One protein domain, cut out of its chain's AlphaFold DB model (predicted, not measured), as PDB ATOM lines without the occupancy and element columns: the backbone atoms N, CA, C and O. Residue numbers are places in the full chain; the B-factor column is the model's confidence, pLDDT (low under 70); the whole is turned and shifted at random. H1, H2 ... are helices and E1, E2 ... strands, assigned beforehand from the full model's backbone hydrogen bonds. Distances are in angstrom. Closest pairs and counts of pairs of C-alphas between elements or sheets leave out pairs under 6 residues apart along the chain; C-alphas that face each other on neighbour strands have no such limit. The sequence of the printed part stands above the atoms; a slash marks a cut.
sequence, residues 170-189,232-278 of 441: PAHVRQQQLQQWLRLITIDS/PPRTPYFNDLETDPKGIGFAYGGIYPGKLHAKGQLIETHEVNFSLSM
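Overview. This is residues 170 to 189 and 232 to 278 of the 441 residues of the protein "Hypothetical protein" of Haptolina brevifila (UniProt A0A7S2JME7). A two-stranded hairpin, E1 and E2, is crossed on one face by helix H1, with short H2 near the hairpin's open end; residues 261 to 266 of its loop stick out. The 67 printed residues include H1, H2, E1 and E2, in that order, mixed in class, with an antiparallel sheet E1 - E2. The whole is loose, radius of gyration of the C-alphas 14.7 A, spanning 52 by 28 by 18 A.

Arrangement. Start at H1, residues 171 to 187; its closest C-alpha to E1, residues 251 to 256, is Gln 177, 4.9 A from that of Ala 251. H2, residues 236 to 243, is close to H1 but not clearly touching, the closest C-alphas, Gln 180 and Asp 240, 7.2 A apart. E2, residues 271 to 275, forms a hairpin with E1; find N 253 and O 273 within hydrogen-bond range, 2.8 A. Every O i to N i+4 pair is within range in H1, 3 of 4 in H2.

Along the chain. Find C-alpha 171 at (87.946, 92.430, 94.668), where H1 begins its 24.5 A. H2 follows with 11.2 A, E1 with 15.6 A, and E2, 13.5 A, ends at C-alpha 275, (70.056, 98.053, 98.134).

Size, cuts and confidence. Residues 190 to 231 are not printed; C-alphas 189 and 232 are 20.6 A apart. E1 to E2 is a long link. Residues 187 to 189, 232 to 235 and 258 to 263 have pLDDT under 70.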
ATOM      1  N   PRO A 170      88.761  95.422  98.376       76.69
ATOM      2  CA  PRO A 170      89.308  94.218  97.776       76.69
ATOM      3  C   PRO A 170      88.311  93.604  96.790       76.69
ATOM      4  O   PRO A 170      87.095  93.710  96.966       76.69
ATOM      5  N   ALA A 171      88.808  92.986  95.715       73.81
ATOM      6  CA  ALA A 171      87.946  92.430  94.668       73.81
ATOM      7  C   ALA A 171      86.897  91.450  95.229       73.81
ATOM      8  O   ALA A 171      85.747  91.504  94.803       73.81
ATOM      9  N   HIS A 172      87.270  90.653  96.236       79.69
ATOM     10  CA  HIS A 172      86.360  89.727  96.909       79.69
ATOM     11  C   HIS A 172      85.214  90.442  97.645       79.69
ATOM     12  O   HIS A 172      84.071  90.028  97.502       79.69
ATOM     13  N   VAL A 173      85.474  91.559  98.342       77.19
ATOM     14  CA  VAL A 173      84.424  92.332  99.040       77.19
ATOM     15  C   VAL A 173      83.421  92.901  98.040       77.19
ATOM     16  O   VAL A 173      82.215  92.843  98.254       77.19
ATOM     17  N   ARG A 174      83.902  93.406  96.896       77.56
ATOM     18  CA  ARG A 174      83.016  93.899  95.828       77.56
ATOM     19  C   ARG A 174      82.160  92.783  95.233       77.56
ATOM     20  O   ARG A 174      80.984  92.997  94.961       77.56
ATOM     21  N   GLN A 175      82.743  91.604  95.024       82.62
ATOM     22  CA  GLN A 175      82.009  90.444  94.528       82.62
ATOM     23  C   GLN A 175      80.953  89.972  95.535       82.62
ATOM     24  O   GLN A 175      79.841  89.653  95.125       82.62
ATOM     25  N   GLN A 176      81.269  89.993  96.832       81.44
ATOM     26  CA  GLN A 176      80.325  89.677  97.904       81.44
ATOM     27  C   GLN A 176      79.146  90.659  97.926       81.44
ATOM     28  O   GLN A 176      78.002  90.217  97.952       81.44
ATOM     29  N   GLN A 177      79.402  91.967  97.822       80.88
ATOM     30  CA  GLN A 177      78.338  92.979  97.734       80.88
ATOM     31  C   GLN A 177      77.438  92.766  96.509       80.88
ATOM     32  O   GLN A 177      76.216  92.845  96.618       80.88
ATOM     33  N   LEU A 178      78.020  92.434  95.351       83.50
ATOM     34  CA  LEU A 178      77.251  92.138  94.141       83.50
ATOM     35  C   LEU A 178      76.405  90.862  94.296       83.50
ATOM     36  O   LEU A 178      75.267  90.812  93.833       83.50
ATOM     37  N   GLN A 179      76.942  89.833  94.955       84.75
ATOM     38  CA  GLN A 179      76.214  88.599  95.259       84.75
ATOM     39  C   GLN A 179      75.068  88.835  96.247       84.75
ATOM     40  O   GLN A 179      73.973  88.329  96.012       84.75
ATOM     41  N   GLN A 180      75.293  89.624  97.304       82.25
ATOM     42  CA  GLN A 180      74.248  90.038  98.248       82.25
ATOM     43  C   GLN A 180      73.126  90.779  97.514       82.25
ATOM     44  O   GLN A 180      71.965  90.401  97.625       82.25
ATOM     45  N   TRP A 181      73.469  91.745  96.661       82.00
ATOM     46  CA  TRP A 181      72.487  92.469  95.851       82.00
ATOM     47  C   TRP A 181      71.672  91.543  94.926       82.00
ATOM     48  O   TRP A 181      70.441  91.591  94.925       82.00
ATOM     49  N   LEU A 182      72.328  90.636  94.189       82.44
ATOM     50  CA  LEU A 182      71.640  89.657  93.331       82.44
ATOM     51  C   LEU A 182      70.723  88.722  94.132       82.44
ATOM     52  O   LEU A 182      69.630  88.369  93.673       82.44
ATOM     53  N   ARG A 183      71.157  88.318  95.327       79.75
ATOM     54  CA  ARG A 183      70.372  87.476  96.230       79.75
ATOM     55  C   ARG A 183      69.108  88.206  96.677       79.75
ATOM     56  O   ARG A 183      68.029  87.633  96.555       79.75
ATOM     57  N   LEU A 184      69.233  89.460  97.113       73.06
ATOM     58  CA  LEU A 184      68.106  90.292  97.538       73.06
ATOM     59  C   LEU A 184      67.074  90.450  96.418       73.06
ATOM     60  O   LEU A 184      65.894  90.207  96.651       73.06
ATOM     61  N   ILE A 185      67.509  90.731  95.186       77.00
ATOM     62  CA  ILE A 185      66.611  90.809  94.019       77.00
ATOM     63  C   ILE A 185      65.894  89.482  93.759       77.00
ATOM     64  O   ILE A 185      64.717  89.461  93.399       77.00
ATOM     65  N   THR A 186      66.593  88.360  93.934       75.06
ATOM     66  CA  THR A 186      66.013  87.034  93.692       75.06
ATOM     67  C   THR A 186      64.943  86.693  94.729       75.06
ATOM     68  O   THR A 186      63.884  86.179  94.363       75.06
ATOM     69  N   ILE A 187      65.197  86.987  96.009       68.75
ATOM     70  CA  ILE A 187      64.240  86.735  97.099       68.75
ATOM     71  C   ILE A 187      63.023  87.656  96.968       68.75
ATOM     72  O   ILE A 187      61.902  87.227  97.222       68.75
ATOM     73  N   ASP A 188      63.227  88.895  96.523       63.25
ATOM     74  CA  ASP A 188      62.152  89.873  96.350       63.25
ATOM     75  C   ASP A 188      61.234  89.589  95.151       63.25
ATOM     76  O   ASP A 188      60.227  90.267  94.948       63.25
ATOM     77  N   SER A 189      61.569  88.583  94.336       65.25
ATOM     78  CA  SER A 189      60.770  88.240  93.168       65.25
ATOM     79  C   SER A 189      59.378  87.740  93.572       65.25
ATOM     80  O   SER A 189      59.217  86.932  94.489       65.25
ATOM     81  N   PRO A 232      61.492  79.239 113.180       53.75
ATOM     82  CA  PRO A 232      61.123  79.362 111.787       53.75
ATOM     83  C   PRO A 232      62.374  79.737 110.989       53.75
ATOM     84  O   PRO A 232      63.251  80.433 111.519       53.75
ATOM     85  N   PRO A 233      62.513  79.210 109.761       57.75
ATOM     86  CA  PRO A 233      63.726  79.386 108.982       57.75
ATOM     87  C   PRO A 233      64.051  80.874 108.928       57.75
ATOM     88  O   PRO A 233      63.250  81.664 108.426       57.75
ATOM     89  N   ARG A 234      65.207  81.244 109.500       67.19
ATOM     90  CA  ARG A 234      65.690  82.626 109.505       67.19
ATOM     91  C   ARG A 234      65.596  83.145 108.081       67.19
ATOM     92  O   ARG A 234      66.113  82.507 107.157       67.19
ATOM     93  N   THR A 235      64.911  84.270 107.898       69.81
ATOM     94  CA  THR A 235      64.814  84.842 106.563       69.81
ATOM     95  C   THR A 235      66.232  85.167 106.086       69.81
ATOM     96  O   THR A 235      67.079  85.591 106.879       69.81
ATOM     97  N   PRO A 236      66.541  84.944 104.800       72.75
ATOM     98  CA  PRO A 236      67.875  85.198 104.258       72.75
ATOM     99  C   PRO A 236      68.360  86.640 104.481       72.75
ATOM    100  O   PRO A 236      69.567  86.864 104.474       72.75
ATOM    101  N   TYR A 237      67.434  87.571 104.723       72.00
ATOM    102  CA  TYR A 237      67.683  88.979 105.014       72.00
ATOM    103  C   TYR A 237      68.394  89.219 106.353       72.00
ATOM    104  O   TYR A 237      69.250  90.096 106.432       72.00
ATOM    105  N   PHE A 238      68.116  88.416 107.390       76.12
ATOM    106  CA  PHE A 238      68.800  88.563 108.683       76.12
ATOM    107  C   PHE A 238      70.302  88.302 108.566       76.12
ATOM    108  O   PHE A 238      71.098  89.003 109.183       76.12
ATOM    109  N   ASN A 239      70.703  87.357 107.711       80.50
ATOM    110  CA  ASN A 239      72.120  87.076 107.488       80.50
ATOM    111  C   ASN A 239      72.843  88.271 106.847       80.50
ATOM    112  O   ASN A 239      74.028  88.470 107.096       80.50
ATOM    113  N   ASP A 240      72.163  89.066 106.017       79.06
ATOM    114  CA  ASP A 240      72.789  90.206 105.341       79.06
ATOM    115  C   ASP A 240      73.031  91.372 106.319       79.06
ATOM    116  O   ASP A 240      74.075  92.020 106.253       79.06
ATOM    117  N   LEU A 241      72.131  91.577 107.288       83.81
ATOM    118  CA  LEU A 241      72.323  92.523 108.397       83.81
ATOM    119  C   LEU A 241      73.410  92.051 109.376       83.81
ATOM    120  O   LEU A 241      74.248  92.850 109.778       83.81
ATOM    121  N   GLU A 242      73.429  90.760 109.727       84.00
ATOM    122  CA  GLU A 242      74.439  90.177 110.628       84.00
ATOM    123  C   GLU A 242      75.850  90.175 110.012       84.00
ATOM    124  O   GLU A 242      76.845  90.280 110.728       84.00
ATOM    125  N   THR A 243      75.953  90.040 108.685       82.19
ATOM    126  CA  THR A 243      77.246  90.044 107.978       82.19
ATOM    127  C   THR A 243      77.763  91.442 107.663       82.19
ATOM    128  O   THR A 243      78.965  91.594 107.430       82.19
ATOM    129  N   ASP A 244      76.902  92.462 107.657       80.44
ATOM    130  CA  ASP A 244      77.338  93.849 107.538       80.44
ATOM    131  C   ASP A 244      77.865  94.340 108.898       80.44
ATOM    132  O   ASP A 244      77.083  94.488 109.835       80.44
ATOM    133  N   PRO A 245      79.162  94.673 109.037       79.44
ATOM    134  CA  PRO A 245      79.708  95.185 110.295       79.44
ATOM    135  C   PRO A 245      79.048  96.492 110.761       79.44
ATOM    136  O   PRO A 245      79.197  96.866 111.920       79.44
ATOM    137  N   LYS A 246      78.344  97.202 109.871       79.19
ATOM    138  CA  LYS A 246      77.587  98.419 110.209       79.19
ATOM    139  C   LYS A 246      76.133  98.133 110.560       79.19
ATOM    140  O   LYS A 246      75.432  99.044 110.985       79.19
ATOM    141  N   GLY A 247      75.679  96.902 110.340       84.31
ATOM    142  CA  GLY A 247      74.310  96.476 110.576       84.31
ATOM    143  C   GLY A 247      73.281  97.140 109.669       84.31
ATOM    144  O   GLY A 247      72.110  97.034 109.981       84.31
ATOM    145  N   ILE A 248      73.665  97.823 108.581       87.56
ATOM    146  CA  ILE A 248      72.734  98.526 107.671       87.56
ATOM    147  C   ILE A 248      72.231  97.582 106.565       87.56
ATOM    148  O   ILE A 248      71.139  97.757 106.016       87.56
ATOM    149  N   GLY A 249      73.042  96.582 106.215       87.88
ATOM    150  CA  GLY A 249      72.806  95.681 105.094       87.88
ATOM    151  C   GLY A 249      72.881  96.420 103.757       87.88
ATOM    152  O   GLY A 249      72.012  96.235 102.902       87.88
ATOM    153  N   PHE A 250      73.875  97.306 103.598       88.06
ATOM    154  CA  PHE A 250      74.118  98.010 102.336       88.06
ATOM    155  C   PHE A 250      74.817  97.092 101.325       88.06
ATOM    156  O   PHE A 250      75.938  96.635 101.561       88.06
ATOM    157  N   ALA A 251      74.205  96.899 100.156       86.81
ATOM    158  CA  ALA A 251      74.801  96.148  99.055       86.81
ATOM    159  C   ALA A 251      74.841  96.982  97.769       86.81
ATOM    160  O   ALA A 251      73.851  97.577  97.346       86.81
ATOM    161  N   TYR A 252      76.007  97.017  97.125       87.06
ATOM    162  CA  TYR A 252      76.221  97.743  95.879       87.06
ATOM    163  C   TYR A 252      76.015  96.825  94.671       87.06
ATOM    164  O   TYR A 252      76.744  95.850  94.489       87.06
ATOM    165  N   GLY A 253      75.041  97.168  93.830       86.19
ATOM    166  CA  GLY A 253      74.642  96.425  92.633       86.19
ATOM    167  C   GLY A 253      75.405  96.795  91.361       86.19
ATOM    168  O   GLY A 253      75.223  96.158  90.326       86.19
ATOM    169  N   GLY A 254      76.284  97.799  91.417       85.00
ATOM    170  CA  GLY A 254      77.092  98.223  90.275       85.00
ATOM    171  C   GLY A 254      76.642  99.538  89.647       85.00
ATOM    172  O   GLY A 254      75.704 100.193  90.094       85.00
ATOM    173  N   ILE A 255      77.365  99.929  88.600       85.12
ATOM    174  CA  ILE A 255      77.066 101.090  87.764       85.12
ATOM    175  C   ILE A 255      76.963 100.632  86.312       85.12
ATOM    176  O   ILE A 255      77.805  99.862  85.836       85.12
ATOM    177  N   TYR A 256      75.926 101.081  85.617       82.62
ATOM    178  CA  TYR A 256      75.666 100.757  84.226       82.62
ATOM    179  C   TYR A 256      75.560 102.040  83.393       82.62
ATOM    180  O   TYR A 256      74.735 102.890  83.706       82.62
ATOM    181  N   PRO A 257      76.350 102.192  82.320       83.00
ATOM    182  CA  PRO A 257      77.403 101.293  81.847       83.00
ATOM    183  C   PRO A 257      78.700 101.416  82.674       83.00
ATOM    184  O   PRO A 257      79.082 102.487  83.120       83.00
ATOM    185  N   GLY A 258      79.416 100.303  82.881       68.94
ATOM    186  CA  GLY A 258      80.531 100.218  83.844       68.94
ATOM    187  C   GLY A 258      81.797 101.041  83.540       68.94
ATOM    188  O   GLY A 258      82.696 101.097  84.381       68.94
ATOM    189  N   LYS A 259      81.912 101.656  82.355       66.88
ATOM    190  CA  LYS A 259      83.015 102.558  81.979       66.88
ATOM    191  C   LYS A 259      82.439 103.812  81.317       66.88
ATOM    192  O   LYS A 259      81.736 103.681  80.321       66.88
ATOM    193  N   LEU A 260      82.868 104.987  81.793       62.03
ATOM    194  CA  LEU A 260      82.572 106.319  81.226       62.03
ATOM    195  C   LEU A 260      82.863 106.430  79.719       62.03
ATOM    196  O   LEU A 260      82.261 107.238  79.018       62.03
ATOM    197  N   HIS A 261      83.772 105.586  79.223       55.19
ATOM    198  CA  HIS A 261      84.082 105.440  77.809       55.19
ATOM    199  C   HIS A 261      83.970 103.971  77.404       55.19
ATOM    200  O   HIS A 261      84.938 103.207  77.506       55.19
ATOM    201  N   ALA A 262      82.798 103.552  76.936       57.34
ATOM    202  CA  ALA A 262      82.700 102.310  76.181       57.34
ATOM    203  C   ALA A 262      83.021 102.631  74.715       57.34
ATOM    204  O   ALA A 262      82.347 103.443  74.093       57.34
ATOM    205  N   LYS A 263      84.070 102.008  74.162       64.81
ATOM    206  CA  LYS A 263      84.464 102.154  72.745       64.81
ATOM    207  C   LYS A 263      84.810 103.594  72.306       64.81
ATOM    208  O   LYS A 263      84.623 103.944  71.150       64.81
ATOM    209  N   GLY A 264      85.317 104.425  73.221       71.38
ATOM    210  CA  GLY A 264      85.752 105.797  72.917       71.38
ATOM    211  C   GLY A 264      84.628 106.834  72.836       71.38
ATOM    212  O   GLY A 264      84.920 108.022  72.760       71.38
ATOM    213  N   GLN A 265      83.364 106.417  72.929       72.44
ATOM    214  CA  GLN A 265      82.236 107.334  73.055       72.44
ATOM    215  C   GLN A 265      82.034 107.705  74.525       72.44
ATOM    216  O   GLN A 265      82.079 106.840  75.403       72.44
ATOM    217  N   LEU A 266      81.867 109.001  74.788       76.88
ATOM    218  CA  LEU A 266      81.510 109.511  76.105       76.88
ATOM    219  C   LEU A 266      80.067 109.108  76.407       76.88
ATOM    220  O   LEU A 266      79.169 109.377  75.612       76.88
ATOM    221  N   ILE A 267      79.860 108.460  77.550       77.31
ATOM    222  CA  ILE A 267      78.520 108.154  78.040       77.31
ATOM    223  C   ILE A 267      78.196 109.149  79.141       77.31
ATOM    224  O   ILE A 267      78.862 109.179  80.172       77.31
ATOM    225  N   GLU A 268      77.185 109.977  78.908       81.38
ATOM    226  CA  GLU A 268      76.809 111.051  79.830       81.38
ATOM    227  C   GLU A 268      76.035 110.512  81.040       81.38
ATOM    228  O   GLU A 268      76.261 110.941  82.170       81.38
ATOM    229  N   THR A 269      75.186 109.502  80.830       86.44
ATOM    230  CA  THR A 269      74.289 108.976  81.866       86.44
ATOM    231  C   THR A 269      74.752 107.624  82.387       86.44
ATOM    232  O   THR A 269      74.984 106.690  81.619       86.44
ATOM    233  N   HIS A 270      74.830 107.509  83.712       84.56
ATOM    234  CA  HIS A 270      75.135 106.266  84.406       84.56
ATOM    235  C   HIS A 270      74.041 105.947  85.424       84.56
ATOM    236  O   HIS A 270      73.679 106.785  86.246       84.56
ATOM    237  N   GLU A 271      73.545 104.720  85.388       88.94
ATOM    238  CA  GLU A 271      72.608 104.162  86.351       88.94
ATOM    239  C   GLU A 271      73.386 103.459  87.463       88.94
ATOM    240  O   GLU A 271      74.250 102.624  87.192       88.94
ATOM    241  N   VAL A 272      73.093 103.789  88.717       89.19
ATOM    242  CA  VAL A 272      73.712 103.152  89.881       89.19
ATOM    243  C   VAL A 272      72.664 102.324  90.600       89.19
ATOM    244  O   VAL A 272      71.629 102.848  90.998       89.19
ATOM    245  N   ASN A 273      72.968 101.048  90.811       89.94
ATOM    246  CA  ASN A 273      72.104 100.127  91.532       89.94
ATOM    247  C   ASN A 273      72.698  99.824  92.909       89.94
ATOM    248  O   ASN A 273      73.891  99.544  93.041       89.94
ATOM    249  N   PHE A 274      71.869  99.879  93.947       92.19
ATOM    250  CA  PHE A 274      72.220  99.506  95.316       92.19
ATOM    251  C   PHE A 274      70.962  99.065  96.074       92.19
ATOM    252  O   PHE A 274      69.846  99.278  95.607       92.19
ATOM    253  N   SER A 275      71.141  98.437  97.231       90.25
ATOM    254  CA  SER A 275      70.056  98.053  98.134       90.25
ATOM    255  C   SER A 275      70.436  98.318  99.586       90.25
ATOM    256  O   SER A 275      71.611  98.251  99.955       90.25
ATOM    257  N   LEU A 276      69.424  98.610 100.398       91.38
ATOM    258  CA  LEU A 276      69.513  98.858 101.834       91.38
ATOM    259  C   LEU A 276      68.547  97.907 102.542       91.38
ATOM    260  O   LEU A 276      67.430  97.713 102.064       91.38
ATOM    261  N   SER A 277      68.989  97.303 103.645       90.94
ATOM    262  CA  SER A 277      68.159  96.374 104.428       90.94
ATOM    263  C   SER A 277      67.509  97.055 105.631       90.94
ATOM    264  O   SER A 277      66.471  96.606 106.101       90.94
ATOM    265  N   MET A 278      68.075  98.166 106.102       91.44
ATOM    266  CA  MET A 278      67.499  98.969 107.173       91.44
ATOM    267  C   MET A 278      66.769 100.199 106.618       91.44
ATOM    268  O   MET A 278      67.245 100.855 105.691       91.44
TER     269      MET A 278